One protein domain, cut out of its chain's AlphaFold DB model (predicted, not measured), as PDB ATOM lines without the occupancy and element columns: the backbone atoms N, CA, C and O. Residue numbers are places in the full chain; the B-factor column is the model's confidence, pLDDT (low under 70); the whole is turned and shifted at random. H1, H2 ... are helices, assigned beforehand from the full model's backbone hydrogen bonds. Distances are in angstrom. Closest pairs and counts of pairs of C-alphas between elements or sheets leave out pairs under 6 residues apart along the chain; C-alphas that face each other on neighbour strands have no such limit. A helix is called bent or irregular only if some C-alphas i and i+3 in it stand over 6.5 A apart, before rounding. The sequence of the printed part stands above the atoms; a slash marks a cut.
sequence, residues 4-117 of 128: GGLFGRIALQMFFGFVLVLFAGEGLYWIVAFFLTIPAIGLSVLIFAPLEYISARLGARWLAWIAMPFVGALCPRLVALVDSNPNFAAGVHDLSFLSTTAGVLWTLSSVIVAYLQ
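AT A GLANCE: This is residues 4 to 117 of the 128 residues of an uncharacterized protein of Rhizobium leguminosarum (UniProt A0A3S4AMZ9). Two helical hairpins, H1 with H2a and H3 with H4, make two layers of a flat slab, with H2a crossing H4 as an X. The other arm of the bent H2, H2b, packs on the first residues of H3, and residues 82 to 87 stick out. The printed part has 114 residues, all helix in class, with four named helices in the order H1, H2, H3, H4 and no named strand. It is compact, with a radius of gyration of the C-alphas of 14.7 A and spans of 43 by 32 by 17 A.

IN THESE COORDINATES: H1, residues 4 to 23, begins at C-alpha 4 (172.165, -24.465, 136.697) and is 29.2 A long. H2, residues 29 to 57, was assigned as one helix by its hydrogen bonds but is bent, with C-alphas 46 and 49 6.6 A apart; its arms are H2a, residues 29 to 46, 26.2 A, and H2b, residues 49 to 57. H3, residues 61 to 79, 26.7 A, is only just irregular, with C-alphas 66 and 69 6.9 A apart, and has a kink of 49 degrees near residue 69. H4, residues 86 to 116, 45.3 A, ends at C-alpha 116 (162.114, -13.697, 132.502).

HOW THE PARTS SIT: H4 touches H3, opposite ways at a shallow tilt of 10 degrees; the closest C-alphas, of Pro 69 and Gly 103, are 4.4 A apart. With residues 95 to 103 alone H4 touches H2a at a steep tilt of 57 degrees, closest at the C-alphas of Ala 40 and Ser 99, 5.2 A. H1 and H2a touch as a hairpin, closest at the C-alphas of Val 21 and Trp 30, 5.2 A. H1 and H3 are apart. Every O i to N i+4 pair is within hydrogen-bond range in H2b, against 14 of 16 in H1, 13 of 14 in H2a, 10 of 15 in H3 and 25 of 27 in H4.

THE WHOLE: The C-alphas farthest apart, of Gly 27 and Gly 59, are 47.1 A apart. The printed part has no cut and no long link. Mean pLDDT of the printed part is 75.1, under 70 at residues 20 to 34, 36 to 37, 79 to 84 and 86 to 90.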
ATOM      1  N   GLY A   4     172.045 -25.740 135.980       71.50
ATOM      2  CA  GLY A   4     172.165 -24.465 136.697       71.50
ATOM      3  C   GLY A   4     170.842 -23.993 137.312       71.50
ATOM      4  O   GLY A   4     170.824 -23.527 138.448       71.50
ATOM      5  N   GLY A   5     169.716 -24.181 136.612       74.31
ATOM      6  CA  GLY A   5     168.387 -23.861 137.147       74.31
ATOM      7  C   GLY A   5     167.967 -24.774 138.303       74.31
ATOM      8  O   GLY A   5     167.337 -24.311 139.249       74.31
ATOM      9  N   LEU A   6     168.352 -26.054 138.257       78.44
ATOM     10  CA  LEU A   6     168.171 -26.991 139.373       78.44
ATOM     11  C   LEU A   6     168.965 -26.541 140.601       78.44
ATOM     12  O   LEU A   6     168.400 -26.418 141.686       78.44
ATOM     13  N   PHE A   7     170.250 -26.242 140.412       79.25
ATOM     14  CA  PHE A   7     171.132 -25.813 141.492       79.25
ATOM     15  C   PHE A   7     170.651 -24.510 142.142       79.25
ATOM     16  O   PHE A   7     170.576 -24.427 143.363       79.25
ATOM     17  N   GLY A   8     170.230 -23.525 141.340       76.44
ATOM     18  CA  GLY A   8     169.677 -22.267 141.850       76.44
ATOM     19  C   GLY A   8     168.404 -22.448 142.683       76.44
ATOM     20  O   GLY A   8     168.222 -21.765 143.686       76.44
ATOM     21  N   ARG A   9     167.538 -23.403 142.325       80.69
ATOM     22  CA  ARG A   9     166.316 -23.710 143.092       80.69
ATOM     23  C   ARG A   9     166.604 -24.434 144.396       80.69
ATOM     24  O   ARG A   9     165.984 -24.114 145.404       80.69
ATOM     25  N   ILE A  10     167.561 -25.358 144.389       80.75
ATOM     26  CA  ILE A  10     168.029 -26.017 145.613       80.75
ATOM     27  C   ILE A  10     168.684 -24.986 146.538       80.75
ATOM     28  O   ILE A  10     168.380 -24.954 147.726       80.75
ATOM     29  N   ALA A  11     169.513 -24.089 145.998       80.06
ATOM     30  CA  ALA A  11     170.119 -23.003 146.764       80.06
ATOM     31  C   ALA A  11     169.062 -22.059 147.365       80.06
ATOM     32  O   ALA A  11     169.166 -21.688 148.531       80.06
ATOM     33  N   LEU A  12     168.007 -21.726 146.608       79.94
ATOM     34  CA  LEU A  12     166.868 -20.947 147.104       79.94
ATOM     35  C   LEU A  12     166.165 -21.663 148.269       79.94
ATOM     36  O   LEU A  12     165.887 -21.045 149.292       79.94
ATOM     37  N   GLN A  13     165.908 -22.965 148.140       76.62
ATOM     38  CA  GLN A  13     165.300 -23.768 149.205       76.62
ATOM     39  C   GLN A  13     166.192 -23.849 150.448       76.62
ATOM     40  O   GLN A  13     165.687 -23.701 151.557       76.62
ATOM     41  N   MET A  14     167.505 -24.023 150.281       76.06
ATOM     42  CA  MET A  14     168.467 -24.009 151.387       76.06
ATOM     43  C   MET A  14     168.510 -22.648 152.087       76.06
ATOM     44  O   MET A  14     168.511 -22.596 153.314       76.06
ATOM     45  N   PHE A  15     168.496 -21.552 151.326       78.56
ATOM     46  CA  PHE A  15     168.462 -20.200 151.878       78.56
ATOM     47  C   PHE A  15     167.187 -19.959 152.694       78.56
ATOM     48  O   PHE A  15     167.268 -19.528 153.839       78.56
ATOM     49  N   PHE A  16     166.013 -20.303 152.158       73.81
ATOM     50  CA  PHE A  16     164.757 -20.180 152.905       73.81
ATOM     51  C   PHE A  16     164.680 -21.133 154.104       73.81
ATOM     52  O   PHE A  16     164.146 -20.748 155.142       73.81
ATOM     53  N   GLY A  17     165.250 -22.337 154.000       70.31
ATOM     54  CA  GLY A  17     165.398 -23.255 155.128       70.31
ATOM     55  C   GLY A  17     166.251 -22.654 156.247       70.31
ATOM     56  O   GLY A  17     165.862 -22.701 157.410       70.31
ATOM     57  N   PHE A  18     167.363 -22.003 155.900       70.38
ATOM     58  CA  PHE A  18     168.205 -21.279 156.855       70.38
ATOM     59  C   PHE A  18     167.502 -20.055 157.458       70.38
ATOM     60  O   PHE A  18     167.632 -19.787 158.646       70.38
ATOM     61  N   VAL A  19     166.711 -19.319 156.674       72.69
ATOM     62  CA  VAL A  19     165.909 -18.203 157.196       72.69
ATOM     63  C   VAL A  19     164.850 -18.706 158.181       72.69
ATOM     64  O   VAL A  19     164.680 -18.106 159.237       72.69
ATOM     65  N   LEU A  20     164.184 -19.830 157.892       65.50
ATOM     66  CA  LEU A  20     163.208 -20.451 158.798       65.50
ATOM     67  C   LEU A  20     163.820 -20.847 160.146       65.50
ATOM     68  O   LEU A  20     163.151 -20.713 161.170       65.50
ATOM     69  N   VAL A  21     165.091 -21.260 160.170       65.38
ATOM     70  CA  VAL A  21     165.826 -21.554 161.412       65.38
ATOM     71  C   VAL A  21     165.854 -20.350 162.359       65.38
ATOM     72  O   VAL A  21     165.704 -20.536 163.563       65.38
ATOM     73  N   LEU A  22     165.984 -19.124 161.840       65.50
ATOM     74  CA  LEU A  22     166.006 -17.904 162.661       65.50
ATOM     75  C   LEU A  22     164.667 -17.640 163.369       65.50
ATOM     76  O   LEU A  22     164.638 -16.962 164.392       65.50
ATOM     77  N   PHE A  23     163.568 -18.176 162.833       65.81
ATOM     78  CA  PHE A  23     162.218 -18.004 163.373       65.81
ATOM     79  C   PHE A  23     161.719 -19.217 164.174       65.81
ATOM     80  O   PHE A  23     160.716 -19.102 164.874       65.81
ATOM     81  N   ALA A  24     162.399 -20.368 164.100       62.91
ATOM     82  CA  ALA A  24     161.968 -21.627 164.717       62.91
ATOM     83  C   ALA A  24     162.256 -21.742 166.233       62.91
ATOM     84  O   ALA A  24     161.955 -22.773 166.831       62.91
ATOM     85  N   GLY A  25     162.784 -20.688 166.867       58.25
ATOM     86  CA  GLY A  25     163.024 -20.619 168.315       58.25
ATOM     87  C   GLY A  25     164.440 -21.021 168.747       58.25
ATOM     88  O   GLY A  25     165.203 -21.625 167.993       58.25
ATOM     89  N   GLU A  26     164.812 -20.642 169.974       60.56
ATOM     90  CA  GLU A  26     166.146 -20.890 170.541       60.56
ATOM     91  C   GLU A  26     166.403 -22.386 170.843       60.56
ATOM     92  O   GLU A  26     165.478 -23.161 171.087       60.56
ATOM     93  N   GLY A  27     167.675 -22.811 170.860       65.75
ATOM     94  CA  GLY A  27     168.086 -24.174 171.246       65.75
ATOM     95  C   GLY A  27     168.428 -25.106 170.073       65.75
ATOM     96  O   GLY A  27     168.943 -24.660 169.059       65.75
ATOM     97  N   LEU A  28     168.188 -26.420 170.203       66.06
ATOM     98  CA  LEU A  28     168.537 -27.458 169.204       66.06
ATOM     99  C   LEU A  28     167.610 -27.499 167.968       66.06
ATOM    100  O   LEU A  28     167.825 -28.309 167.064       66.06
ATOM    101  N   TYR A  29     166.590 -26.638 167.896       66.00
ATOM    102  CA  TYR A  29     165.596 -26.626 166.814       66.00
ATOM    103  C   TYR A  29     166.194 -26.373 165.425       66.00
ATOM    104  O   TYR A  29     165.693 -26.907 164.435       66.00
ATOM    105  N   TRP A  30     167.314 -25.649 165.339       65.38
ATOM    106  CA  TRP A  30     168.032 -25.457 164.077       65.38
ATOM    107  C   TRP A  30     168.545 -26.774 163.485       65.38
ATOM    108  O   TRP A  30     168.540 -26.932 162.266       65.38
ATOM    109  N   ILE A  31     168.934 -27.739 164.329       69.00
ATOM    110  CA  ILE A  31     169.377 -29.068 163.889       69.00
ATOM    111  C   ILE A  31     168.194 -29.821 163.287       69.00
ATOM    112  O   ILE A  31     168.308 -30.374 162.198       69.00
ATOM    113  N   VAL A  32     167.040 -29.794 163.958       67.94
ATOM    114  CA  VAL A  32     165.814 -30.455 163.485       67.94
ATOM    115  C   VAL A  32     165.367 -29.874 162.144       67.94
ATOM    116  O   VAL A  32     165.111 -30.626 161.203       67.94
ATOM    117  N   ALA A  33     165.357 -28.547 162.017       66.12
ATOM    118  CA  ALA A  33     165.061 -27.873 160.758       66.12
ATOM    119  C   ALA A  33     166.045 -28.284 159.648       66.12
ATOM    120  O   ALA A  33     165.607 -28.608 158.545       66.12
ATOM    121  N   PHE A  34     167.349 -28.370 159.953       67.50
ATOM    122  CA  PHE A  34     168.375 -28.802 158.999       67.50
ATOM    123  C   PHE A  34     168.146 -30.243 158.516       67.50
ATOM    124  O   PHE A  34     168.187 -30.518 157.312       67.50
ATOM    125  N   PHE A  35     167.838 -31.154 159.443       71.88
ATOM    126  CA  PHE A  35     167.517 -32.546 159.129       71.88
ATOM    127  C   PHE A  35     166.240 -32.683 158.301       71.88
ATOM    128  O   PHE A  35     166.193 -33.553 157.436       71.88
ATOM    129  N   LEU A  36     165.239 -31.824 158.501       67.06
ATOM    130  CA  LEU A  36     164.005 -31.826 157.708       67.06
ATOM    131  C   LEU A  36     164.178 -31.191 156.316       67.06
ATOM    132  O   LEU A  36     163.488 -31.587 155.371       67.06
ATOM    133  N   THR A  37     165.132 -30.272 156.135       69.25
ATOM    134  CA  THR A  37     165.478 -29.749 154.799       69.25
ATOM    135  C   THR A  37     166.081 -30.808 153.879       69.25
ATOM    136  O   THR A  37     165.865 -30.744 152.671       69.25
ATOM    137  N   ILE A  38     166.807 -31.799 154.407       75.62
ATOM    138  CA  ILE A  38     167.450 -32.839 153.586       75.62
ATOM    139  C   ILE A  38     166.405 -33.671 152.806       75.62
ATOM    140  O   ILE A  38     166.513 -33.751 151.579       75.62
ATOM    141  N   PRO A  39     165.353 -34.232 153.437       71.94
ATOM    142  CA  PRO A  39     164.262 -34.883 152.720       71.94
ATOM    143  C   PRO A  39     163.528 -33.950 151.748       71.94
ATOM    144  O   PRO A  39     163.152 -34.391 150.664       71.94
ATOM    145  N   ALA A  40     163.358 -32.664 152.081       72.62
ATOM    146  CA  ALA A  40     162.730 -31.690 151.182       72.62
ATOM    147  C   ALA A  40     163.565 -31.438 149.907       72.62
ATOM    148  O   ALA A  40     163.018 -31.312 148.804       72.62
ATOM    149  N   ILE A  41     164.898 -31.438 150.022       77.69
ATOM    150  CA  ILE A  41     165.813 -31.405 148.871       77.69
ATOM    151  C   ILE A  41     165.702 -32.708 148.072       77.69
ATOM    152  O   ILE A  41     165.610 -32.666 146.844       77.69
ATOM    153  N   GLY A  42     165.647 -33.856 148.752       80.44
ATOM    154  CA  GLY A  42     165.419 -35.157 148.118       80.44
ATOM    155  C   GLY A  42     164.141 -35.174 147.274       80.44
ATOM    156  O   GLY A  42     164.178 -35.550 146.105       80.44
ATOM    157  N   LEU A  43     163.035 -34.666 147.819       79.25
ATOM    158  CA  LEU A  43     161.763 -34.468 147.116       79.25
ATOM    159  C   LEU A  43     161.897 -33.557 145.892       79.25
ATOM    160  O   LEU A  43     161.345 -33.838 144.827       79.25
ATOM    161  N   SER A  44     162.682 -32.495 146.010       76.94
ATOM    162  CA  SER A  44     162.887 -31.543 144.921       76.94
ATOM    163  C   SER A  44     163.678 -32.144 143.756       76.94
ATOM    164  O   SER A  44     163.323 -31.941 142.592       76.94
ATOM    165  N   VAL A  45     164.708 -32.936 144.055       82.62
ATOM    166  CA  VAL A  45     165.542 -33.602 143.043       82.62
ATOM    167  C   VAL A  45     164.836 -34.814 142.436       82.62
ATOM    168  O   VAL A  45     164.880 -34.993 141.221       82.62
ATOM    169  N   LEU A  46     164.192 -35.642 143.259       85.50
ATOM    170  CA  LEU A  46     163.635 -36.929 142.831       85.50
ATOM    171  C   LEU A  46     162.195 -36.833 142.327       85.50
ATOM    172  O   LEU A  46     161.767 -37.706 141.578       85.50
ATOM    173  N   ILE A  47     161.446 -35.798 142.721       83.56
ATOM    174  CA  ILE A  47     160.026 -35.668 142.372       83.56
ATOM    175  C   ILE A  47     159.766 -34.387 141.585       83.56
ATOM    176  O   ILE A  47     159.299 -34.463 140.449       83.56
ATOM    177  N   PHE A  48     160.101 -33.209 142.120       83.00
ATOM    178  CA  PHE A  48     159.721 -31.945 141.471       83.00
ATOM    179  C   PHE A  48     160.448 -31.713 140.142       83.00
ATOM    180  O   PHE A  48     159.802 -31.385 139.143       83.00
ATOM    181  N   ALA A  49     161.765 -31.930 140.086       82.12
ATOM    182  CA  ALA A  49     162.532 -31.789 138.848       82.12
ATOM    183  C   ALA A  49     162.074 -32.743 137.728       82.12
ATOM    184  O   ALA A  49     161.818 -32.259 136.620       82.12
ATOM    185  N   PRO A  50     161.914 -34.059 137.969       82.06
ATOM    186  CA  PRO A  50     161.373 -34.974 136.969       82.06
ATOM    187  C   PRO A  50     159.952 -34.609 136.532       82.06
ATOM    188  O   PRO A  50     159.674 -34.596 135.332       82.06
ATOM    189  N   LEU A  51     159.071 -34.249 137.472       83.81
ATOM    190  CA  LEU A  51     157.689 -33.862 137.179       83.81
ATOM    191  C   LEU A  51     157.626 -32.616 136.279       83.81
ATOM    192  O   LEU A  51     156.877 -32.584 135.299       83.81
ATOM    193  N   GLU A  52     158.453 -31.603 136.544       80.25
ATOM    194  CA  GLU A  52     158.546 -30.434 135.664       80.25
ATOM    195  C   GLU A  52     159.150 -30.770 134.304       80.25
ATOM    196  O   GLU A  52     158.720 -30.245 133.280       80.25
ATOM    197  N   TYR A  53     160.171 -31.626 134.275       81.50
ATOM    198  CA  TYR A  53     160.831 -32.000 133.034       81.50
ATOM    199  C   TYR A  53     159.879 -32.753 132.098       81.50
ATOM    200  O   TYR A  53     159.785 -32.413 130.916       81.50
ATOM    201  N   ILE A  54     159.138 -33.728 132.628       81.69
ATOM    202  CA  ILE A  54     158.156 -34.511 131.872       81.69
ATOM    203  C   ILE A  54     156.992 -33.617 131.429       81.69
ATOM    204  O   ILE A  54     156.654 -33.595 130.248       81.69
ATOM    205  N   SER A  55     156.417 -32.820 132.333       78.31
ATOM    206  CA  SER A  55     155.311 -31.910 131.982       78.31
ATOM    207  C   SER A  55     155.711 -30.854 130.947       78.31
ATOM    208  O   SER A  55     154.912 -30.526 130.070       78.31
ATOM    209  N   ALA A  56     156.954 -30.364 130.982       78.00
ATOM    210  CA  ALA A  56     157.482 -29.467 129.961       78.00
ATOM    211  C   ALA A  56     157.595 -30.145 128.589       78.00
ATOM    212  O   ALA A  56     157.293 -29.513 127.579       78.00
ATOM    213  N   ARG A  57     157.981 -31.428 128.533       79.06
ATOM    214  CA  ARG A  57     158.013 -32.212 127.283       79.06
ATOM    215  C   ARG A  57     156.620 -32.451 126.703       79.06
ATOM    216  O   ARG A  57     156.487 -32.529 125.490       79.06
ATOM    217  N   LEU A  58     155.604 -32.529 127.559       80.50
ATOM    218  CA  LEU A  58     154.202 -32.705 127.173       80.50
ATOM    219  C   LEU A  58     153.486 -31.379 126.847       80.50
ATOM    220  O   LEU A  58     152.284 -31.381 126.610       80.50
ATOM    221  N   GLY A  59     154.187 -30.238 126.876       75.38
ATOM    222  CA  GLY A  59     153.587 -28.917 126.639       75.38
ATOM    223  C   GLY A  59     152.673 -28.419 127.768       75.38
ATOM    224  O   GLY A  59     152.079 -27.351 127.658       75.38
ATOM    225  N   ALA A  60     152.589 -29.144 128.884       79.38
ATOM    226  CA  ALA A  60     151.692 -28.860 130.000       79.38
ATOM    227  C   ALA A  60     152.456 -28.453 131.271       79.38
ATOM    228  O   ALA A  60     152.092 -28.820 132.386       79.38
ATOM    229  N   ARG A  61     153.542 -27.683 131.117       76.81
ATOM    230  CA  ARG A  61     154.418 -27.262 132.229       76.81
ATOM    231  C   ARG A  61     153.663 -26.532 133.349       76.81
ATOM    232  O   ARG A  61     154.010 -26.672 134.516       76.81
ATOM    233  N   TRP A  62     152.604 -25.803 132.998       74.12
ATOM    234  CA  TRP A  62     151.735 -25.102 133.944       74.12
ATOM    235  C   TRP A  62     150.984 -26.053 134.892       74.12
ATOM    236  O   TRP A  62     150.759 -25.700 136.048       74.12
ATOM    237  N   LEU A  63     150.657 -27.279 134.458       75.81
ATOM    238  CA  LEU A  63     150.039 -28.281 135.335       75.81
ATOM    239  C   LEU A  63     151.001 -28.711 136.439       75.81
ATOM    240  O   LEU A  63     150.589 -28.849 137.587       75.81
ATOM    241  N   ALA A  64     152.288 -28.878 136.120       77.88
ATOM    242  CA  ALA A  64     153.289 -29.206 137.130       77.88
ATOM    243  C   ALA A  64     153.441 -28.092 138.167       77.88
ATOM    244  O   ALA A  64     153.549 -28.389 139.353       77.88
ATOM    245  N   TRP A  65     153.373 -26.827 137.750       79.31
ATOM    246  CA  TRP A  65     153.415 -25.682 138.663       79.31
ATOM    247  C   TRP A  65     152.277 -25.705 139.681       79.31
ATOM    248  O   TRP A  65     152.507 -25.457 140.864       79.31
ATOM    249  N   ILE A  66     151.066 -26.048 139.241       80.94
ATOM    250  CA  ILE A  66     149.914 -26.187 140.135       80.94
ATOM    251  C   ILE A  66     150.062 -27.432 141.011       80.94
ATOM    252  O   ILE A  66     149.773 -27.369 142.198       80.94
ATOM    253  N   ALA A  67     150.531 -28.552 140.454       82.06
ATOM    254  CA  ALA A  67     150.606 -29.830 141.155       82.06
ATOM    255  C   ALA A  67     151.708 -29.889 142.229       82.06
ATOM    256  O   ALA A  67     151.530 -30.567 143.236       82.06
ATOM    257  N   MET A  68     152.834 -29.195 142.049       84.00
ATOM    258  CA  MET A  68     154.012 -29.294 142.925       84.00
ATOM    259  C   MET A  68     153.741 -29.037 144.418       84.00
ATOM    260  O   MET A  68     154.164 -29.868 145.222       84.00
ATOM    261  N   PRO A  69     153.014 -27.980 144.833       81.75
ATOM    262  CA  PRO A  69     152.646 -27.789 146.238       81.75
ATOM    263  C   PRO A  69     151.828 -28.955 146.808       81.75
ATOM    264  O   PRO A  69     152.067 -29.383 147.940       81.75
ATOM    265  N   PHE A  70     150.901 -29.510 146.015       84.44
ATOM    266  CA  PHE A  70     150.086 -30.654 146.427       84.44
ATOM    267  C   PHE A  70     150.917 -31.926 146.529       84.44
ATOM    268  O   PHE A  70     150.799 -32.636 147.519       84.44
ATOM    269  N   VAL A  71     151.799 -32.192 145.562       82.75
ATOM    270  CA  VAL A  71     152.725 -33.337 145.600       82.75
ATOM    271  C   VAL A  71     153.650 -33.230 146.812       82.75
ATOM    272  O   VAL A  71     153.840 -34.215 147.525       82.75
ATOM    273  N   GLY A  72     154.141 -32.025 147.109       79.75
ATOM    274  CA  GLY A  72     154.918 -31.752 148.312       79.75
ATOM    275  C   GLY A  72     154.145 -32.050 149.601       79.75
ATOM    276  O   GLY A  72     154.706 -32.643 150.520       79.75
ATOM    277  N   ALA A  73     152.850 -31.729 149.650       80.44
ATOM    278  CA  ALA A  73     151.989 -32.046 150.790       80.44
ATOM    279  C   ALA A  73     151.690 -33.551 150.913       80.44
ATOM    280  O   ALA A  73     151.666 -34.098 152.020       80.44
ATOM    281  N   LEU A  74     151.416 -34.210 149.781       80.75
ATOM    282  CA  LEU A  74     150.906 -35.579 149.724       80.75
ATOM    283  C   LEU A  74     152.004 -36.614 149.964       80.75
ATOM    284  O   LEU A  74     151.761 -37.574 150.687       80.75
ATOM    285  N   CYS A  75     153.202 -36.426 149.400       79.69
ATOM    286  CA  CYS A  75     154.275 -37.420 149.480       79.69
ATOM    287  C   CYS A  75     154.624 -37.822 150.924       79.69
ATOM    288  O   CYS A  75     154.600 -39.018 151.208       79.69
ATOM    289  N   PRO A  76     154.867 -36.888 151.861       74.88
ATOM    290  CA  PRO A  76     155.130 -37.246 153.254       74.88
ATOM    291  C   PRO A  76     153.928 -37.924 153.925       74.88
ATOM    292  O   PRO A  76     154.093 -38.893 154.662       74.88
ATOM    293  N   ARG A  77     152.702 -37.474 153.621       74.88
ATOM    294  CA  ARG A  77     151.465 -38.039 154.188       74.88
ATOM    295  C   ARG A  77     151.174 -39.459 153.707       74.88
ATOM    296  O   ARG A  77     150.637 -40.242 154.480       74.88
ATOM    297  N   LEU A  78     151.555 -39.811 152.479       74.75
ATOM    298  CA  LEU A  78     151.447 -41.186 151.980       74.75
ATOM    299  C   LEU A  78     152.332 -42.151 152.776       74.75
ATOM    300  O   LEU A  78     151.936 -43.290 152.994       74.75
ATOM    301  N   VAL A  79     153.495 -41.700 153.258       68.19
ATOM    302  CA  VAL A  79     154.372 -42.527 154.101       68.19
ATOM    303  C   VAL A  79     153.748 -42.759 155.483       68.19
ATOM    304  O   VAL A  79     153.807 -43.871 155.997       68.19
ATOM    305  N   ALA A  80     153.051 -41.763 156.047       66.75
ATOM    306  CA  ALA A  80     152.295 -41.930 157.296       66.75
ATOM    307  C   ALA A  80     151.082 -42.874 157.189       66.75
ATOM    308  O   ALA A  80     150.543 -43.272 158.214       66.75
ATOM    309  N   LEU A  81     150.640 -43.253 155.983       66.88
ATOM    310  CA  LEU A  81     149.610 -44.289 155.821       66.88
ATOM    311  C   LEU A  81     150.169 -45.707 155.995       66.88
ATOM    312  O   LEU A  81     149.399 -46.645 156.188       66.88
ATOM    313  N   VAL A  82     151.490 -45.868 155.892       65.12
ATOM    314  CA  VAL A  82     152.173 -47.167 155.955       65.12
ATOM    315  C   VAL A  82     152.776 -47.415 157.339       65.12
ATOM    316  O   VAL A  82     152.927 -48.568 157.736       65.12
ATOM    317  N   ASP A  83     153.079 -46.356 158.093       64.00
ATOM    318  CA  ASP A  83     153.696 -46.443 159.417       64.00
ATOM    319  C   ASP A  83     152.728 -45.977 160.518       64.00
ATOM    320  O   ASP A  83     152.221 -44.856 160.498       64.00
ATOM    321  N   SER A  84     152.461 -46.855 161.484       63.25
ATOM    322  CA  SER A  84     151.512 -46.648 162.585       63.25
ATOM    323  C   SER A  84     152.154 -46.055 163.848       63.25
ATOM    324  O   SER A  84     151.498 -45.954 164.888       63.25
ATOM    325  N   ASN A  85     153.422 -45.638 163.781       71.56
ATOM    326  CA  ASN A  85     154.117 -45.032 164.912       71.56
ATOM    327  C   ASN A  85     153.652 -43.575 165.176       71.56
ATOM    328  O   ASN A  85     153.816 -42.704 164.318       71.56
ATOM    329  N   PRO A  86     153.143 -43.245 166.379       64.94
ATOM    330  CA  PRO A  86     152.639 -41.904 166.694       64.94
ATOM    331  C   PRO A  86     153.724 -40.814 166.680       64.94
ATOM    332  O   PRO A  86     153.428 -39.666 166.348       64.94
ATOM    333  N   ASN A  87     154.986 -41.154 166.964       65.69
ATOM    334  CA  ASN A  87     156.098 -40.196 166.874       65.69
ATOM    335  C   ASN A  87     156.451 -39.866 165.416       65.69
ATOM    336  O   ASN A  87     156.943 -38.778 165.118       65.69
ATOM    337  N   PHE A  88     156.172 -40.795 164.501       65.81
ATOM    338  CA  PHE A  88     156.370 -40.600 163.071       65.81
ATOM    339  C   PHE A  88     155.315 -39.645 162.494       65.81
ATOM    340  O   PHE A  88     155.642 -38.782 161.682       65.81
ATOM    341  N   ALA A  89     154.071 -39.707 162.981       63.91
ATOM    342  CA  ALA A  89     152.983 -38.836 162.534       63.91
ATOM    343  C   ALA A  89     153.259 -37.336 162.772       63.91
ATOM    344  O   ALA A  89     152.973 -36.515 161.897       63.91
ATOM    345  N   ALA A  90     153.856 -36.978 163.916       66.25
ATOM    346  CA  ALA A  90     154.226 -35.592 164.218       66.25
ATOM    347  C   ALA A  90     155.319 -35.072 163.264       66.25
ATOM    348  O   ALA A  90     155.153 -34.021 162.647       66.25
ATOM    349  N   GLY A  91     156.384 -35.853 163.049       70.50
ATOM    350  CA  GLY A  91     157.453 -35.490 162.109       70.50
ATOM    351  C   GLY A  91     156.988 -35.425 160.650       70.50
ATOM    352  O   GLY A  91     157.464 -34.591 159.880       70.50
ATOM    353  N   VAL A  92     156.015 -36.256 160.261       74.00
ATOM    354  CA  VAL A  92     155.410 -36.218 158.920       74.00
ATOM    355  C   VAL A  92     154.597 -34.946 158.699       74.00
ATOM    356  O   VAL A  92     154.590 -34.429 157.580       74.00
ATOM    357  N   HIS A  93     153.930 -34.418 159.726       72.81
ATOM    358  CA  HIS A  93     153.205 -33.156 159.606       72.81
ATOM    359  C   HIS A  93     154.159 -31.994 159.283       72.81
ATOM    360  O   HIS A  93     153.935 -31.266 158.311       72.81
ATOM    361  N   ASP A  94     155.258 -31.882 160.026       73.25
ATOM    362  CA  ASP A  94     156.264 -30.834 159.821       73.25
ATOM    363  C   ASP A  94     156.993 -31.002 158.482       73.25
ATOM    364  O   ASP A  94     157.206 -30.033 157.747       73.25
ATOM    365  N   LEU A  95     157.295 -32.247 158.101       73.25
ATOM    366  CA  LEU A  95     157.879 -32.548 156.799       73.25
ATOM    367  C   LEU A  95     156.917 -32.236 155.643       73.25
ATOM    368  O   LEU A  95     157.351 -31.732 154.610       73.25
ATOM    369  N   SER A  96     155.619 -32.511 155.803       78.75
ATOM    370  CA  SER A  96     154.578 -32.158 154.829       78.75
ATOM    371  C   SER A  96     154.515 -30.648 154.640       78.75
ATOM    372  O   SER A  96     154.552 -30.188 153.502       78.75
ATOM    373  N   PHE A  97     154.531 -29.879 155.732       77.81
ATOM    374  CA  PHE A  97     154.565 -28.421 155.674       77.81
ATOM    375  C   PHE A  97     155.805 -27.908 154.927       77.81
ATOM    376  O   PHE A  97     155.671 -27.191 153.935       77.81
ATOM    377  N   LEU A  98     157.003 -28.343 155.327       75.75
ATOM    378  CA  LEU A  98     158.263 -27.922 154.699       75.75
ATOM    379  C   LEU A  98     158.353 -28.326 153.224       75.75
ATOM    380  O   LEU A  98     158.798 -27.543 152.383       75.75
ATOM    381  N   SER A  99     157.894 -29.528 152.887       78.25
ATOM    382  CA  SER A  99     157.837 -30.029 151.514       78.25
ATOM    383  C   SER A  99     156.829 -29.256 150.656       78.25
ATOM    384  O   SER A  99     157.117 -28.930 149.501       78.25
ATOM    385  N   THR A 100     155.671 -28.882 151.207       82.75
ATOM    386  CA  THR A 100     154.726 -27.979 150.535       82.75
ATOM    387  C   THR A 100     155.358 -26.617 150.284       82.75
ATOM    388  O   THR A 100     155.283 -26.121 149.159       82.75
ATOM    389  N   THR A 101     156.029 -26.026 151.276       79.31
ATOM    390  CA  THR A 101     156.748 -24.752 151.111       79.31
ATOM    391  C   THR A 101     157.825 -24.861 150.032       79.31
ATOM    392  O   THR A 101     157.920 -23.988 149.168       79.31
ATOM    393  N   ALA A 102     158.584 -25.958 150.013       80.44
ATOM    394  CA  ALA A 102     159.569 -26.240 148.972       80.44
ATOM    395  C   ALA A 102     158.923 -26.336 147.579       80.44
ATOM    396  O   ALA A 102     159.474 -25.791 146.621       80.44
ATOM    397  N   GLY A 103     157.746 -26.961 147.474       81.00
ATOM    398  CA  GLY A 103     156.946 -27.026 146.248       81.00
ATOM    399  C   GLY A 103     156.438 -25.655 145.789       81.00
ATOM    400  O   GLY A 103     156.539 -25.331 144.609       81.00
ATOM    401  N   VAL A 104     155.969 -24.803 146.707       83.12
ATOM    402  CA  VAL A 104     155.549 -23.422 146.395       83.12
ATOM    403  C   VAL A 104     156.727 -22.588 145.892       83.12
ATOM    404  O   VAL A 104     156.620 -21.938 144.851       83.12
ATOM    405  N   LEU A 105     157.868 -22.633 146.587       83.00
ATOM    406  CA  LEU A 105     159.087 -21.925 146.179       83.00
ATOM    407  C   LEU A 105     159.580 -22.401 144.809       83.00
ATOM    408  O   LEU A 105     160.001 -21.596 143.974       83.00
ATOM    409  N   TRP A 106     159.486 -23.704 144.560       83.38
ATOM    410  CA  TRP A 106     159.818 -24.290 143.272       83.38
ATOM    411  C   TRP A 106     158.914 -23.766 142.155       83.38
ATOM    412  O   TRP A 106     159.405 -23.354 141.098       83.38
ATOM    413  N   THR A 107     157.601 -23.743 142.386       82.31
ATOM    414  CA  THR A 107     156.621 -23.193 141.448       82.31
ATOM    415  C   THR A 107     156.889 -21.720 141.163       82.31
ATOM    416  O   THR A 107     157.007 -21.344 139.996       82.31
ATOM    417  N   LEU A 108     157.069 -20.895 142.197       82.81
ATOM    418  CA  LEU A 108     157.364 -19.466 142.047       82.81
ATOM    419  C   LEU A 108     158.645 -19.238 141.243       82.81
ATOM    420  O   LEU A 108     158.637 -18.478 140.277       82.81
ATOM    421  N   SER A 109     159.724 -19.954 141.569       80.12
ATOM    422  CA  SER A 109     160.970 -19.895 140.799       80.12
ATOM    423  C   SER A 109     160.758 -20.299 139.336       80.12
ATOM    424  O   SER A 109     161.311 -19.684 138.427       80.12
ATOM    425  N   SER A 110     159.930 -21.313 139.083       77.31
ATOM    426  CA  SER A 110     159.631 -21.783 137.728       77.31
ATOM    427  C   SER A 110     158.847 -20.772 136.905       77.31
ATOM    428  O   SER A 110     159.180 -20.569 135.737       77.31
ATOM    429  N   VAL A 111     157.863 -20.116 137.520       80.31
ATOM    430  CA  VAL A 111     157.073 -19.052 136.895       80.31
ATOM    431  C   VAL A 111     157.939 -17.825 136.626       80.31
ATOM    432  O   VAL A 111     157.910 -17.308 135.515       80.31
ATOM    433  N   ILE A 112     158.764 -17.397 137.588       80.12
ATOM    434  CA  ILE A 112     159.668 -16.247 137.420       80.12
ATOM    435  C   ILE A 112     160.659 -16.507 136.287       80.12
ATOM    436  O   ILE A 112     160.834 -15.655 135.423       80.12
ATOM    437  N   VAL A 113     161.277 -17.691 136.237       77.19
ATOM    438  CA  VAL A 113     162.184 -18.048 135.136       77.19
ATOM    439  C   VAL A 113     161.445 -18.065 133.802       77.19
ATOM    440  O   VAL A 113     161.972 -17.545 132.826       77.19
ATOM    441  N   ALA A 114     160.236 -18.630 133.745       74.19
ATOM    442  CA  ALA A 114     159.443 -18.623 132.520       74.19
ATOM    443  C   ALA A 114     159.106 -17.193 132.073       74.19
ATOM    444  O   ALA A 114     159.234 -16.894 130.892       74.19
ATOM    445  N   TYR A 115     158.754 -16.310 133.012       74.75
ATOM    446  CA  TYR A 115     158.458 -14.904 132.750       74.75
ATOM    447  C   TYR A 115     159.690 -14.123 132.278       74.75
ATOM    448  O   TYR A 115     159.611 -13.386 131.306       74.75
ATOM    449  N   LEU A 116     160.850 -14.327 132.907       75.06
ATOM    450  CA  LEU A 116     162.114 -13.697 132.502       75.06
ATOM    451  C   LEU A 116     162.650 -14.228 131.165       75.06
ATOM    452  O   LEU A 116     163.462 -13.569 130.523       75.06
ATOM    453  N   GLN A 117     162.224 -15.426 130.759       71.06
ATOM    454  CA  GLN A 117     162.524 -16.010 129.453       71.06
ATOM    455  C   GLN A 117     161.499 -15.626 128.378       71.06
ATOM    456  O   GLN A 117     161.717 -15.961 127.212       71.06
TER     457      GLN A 117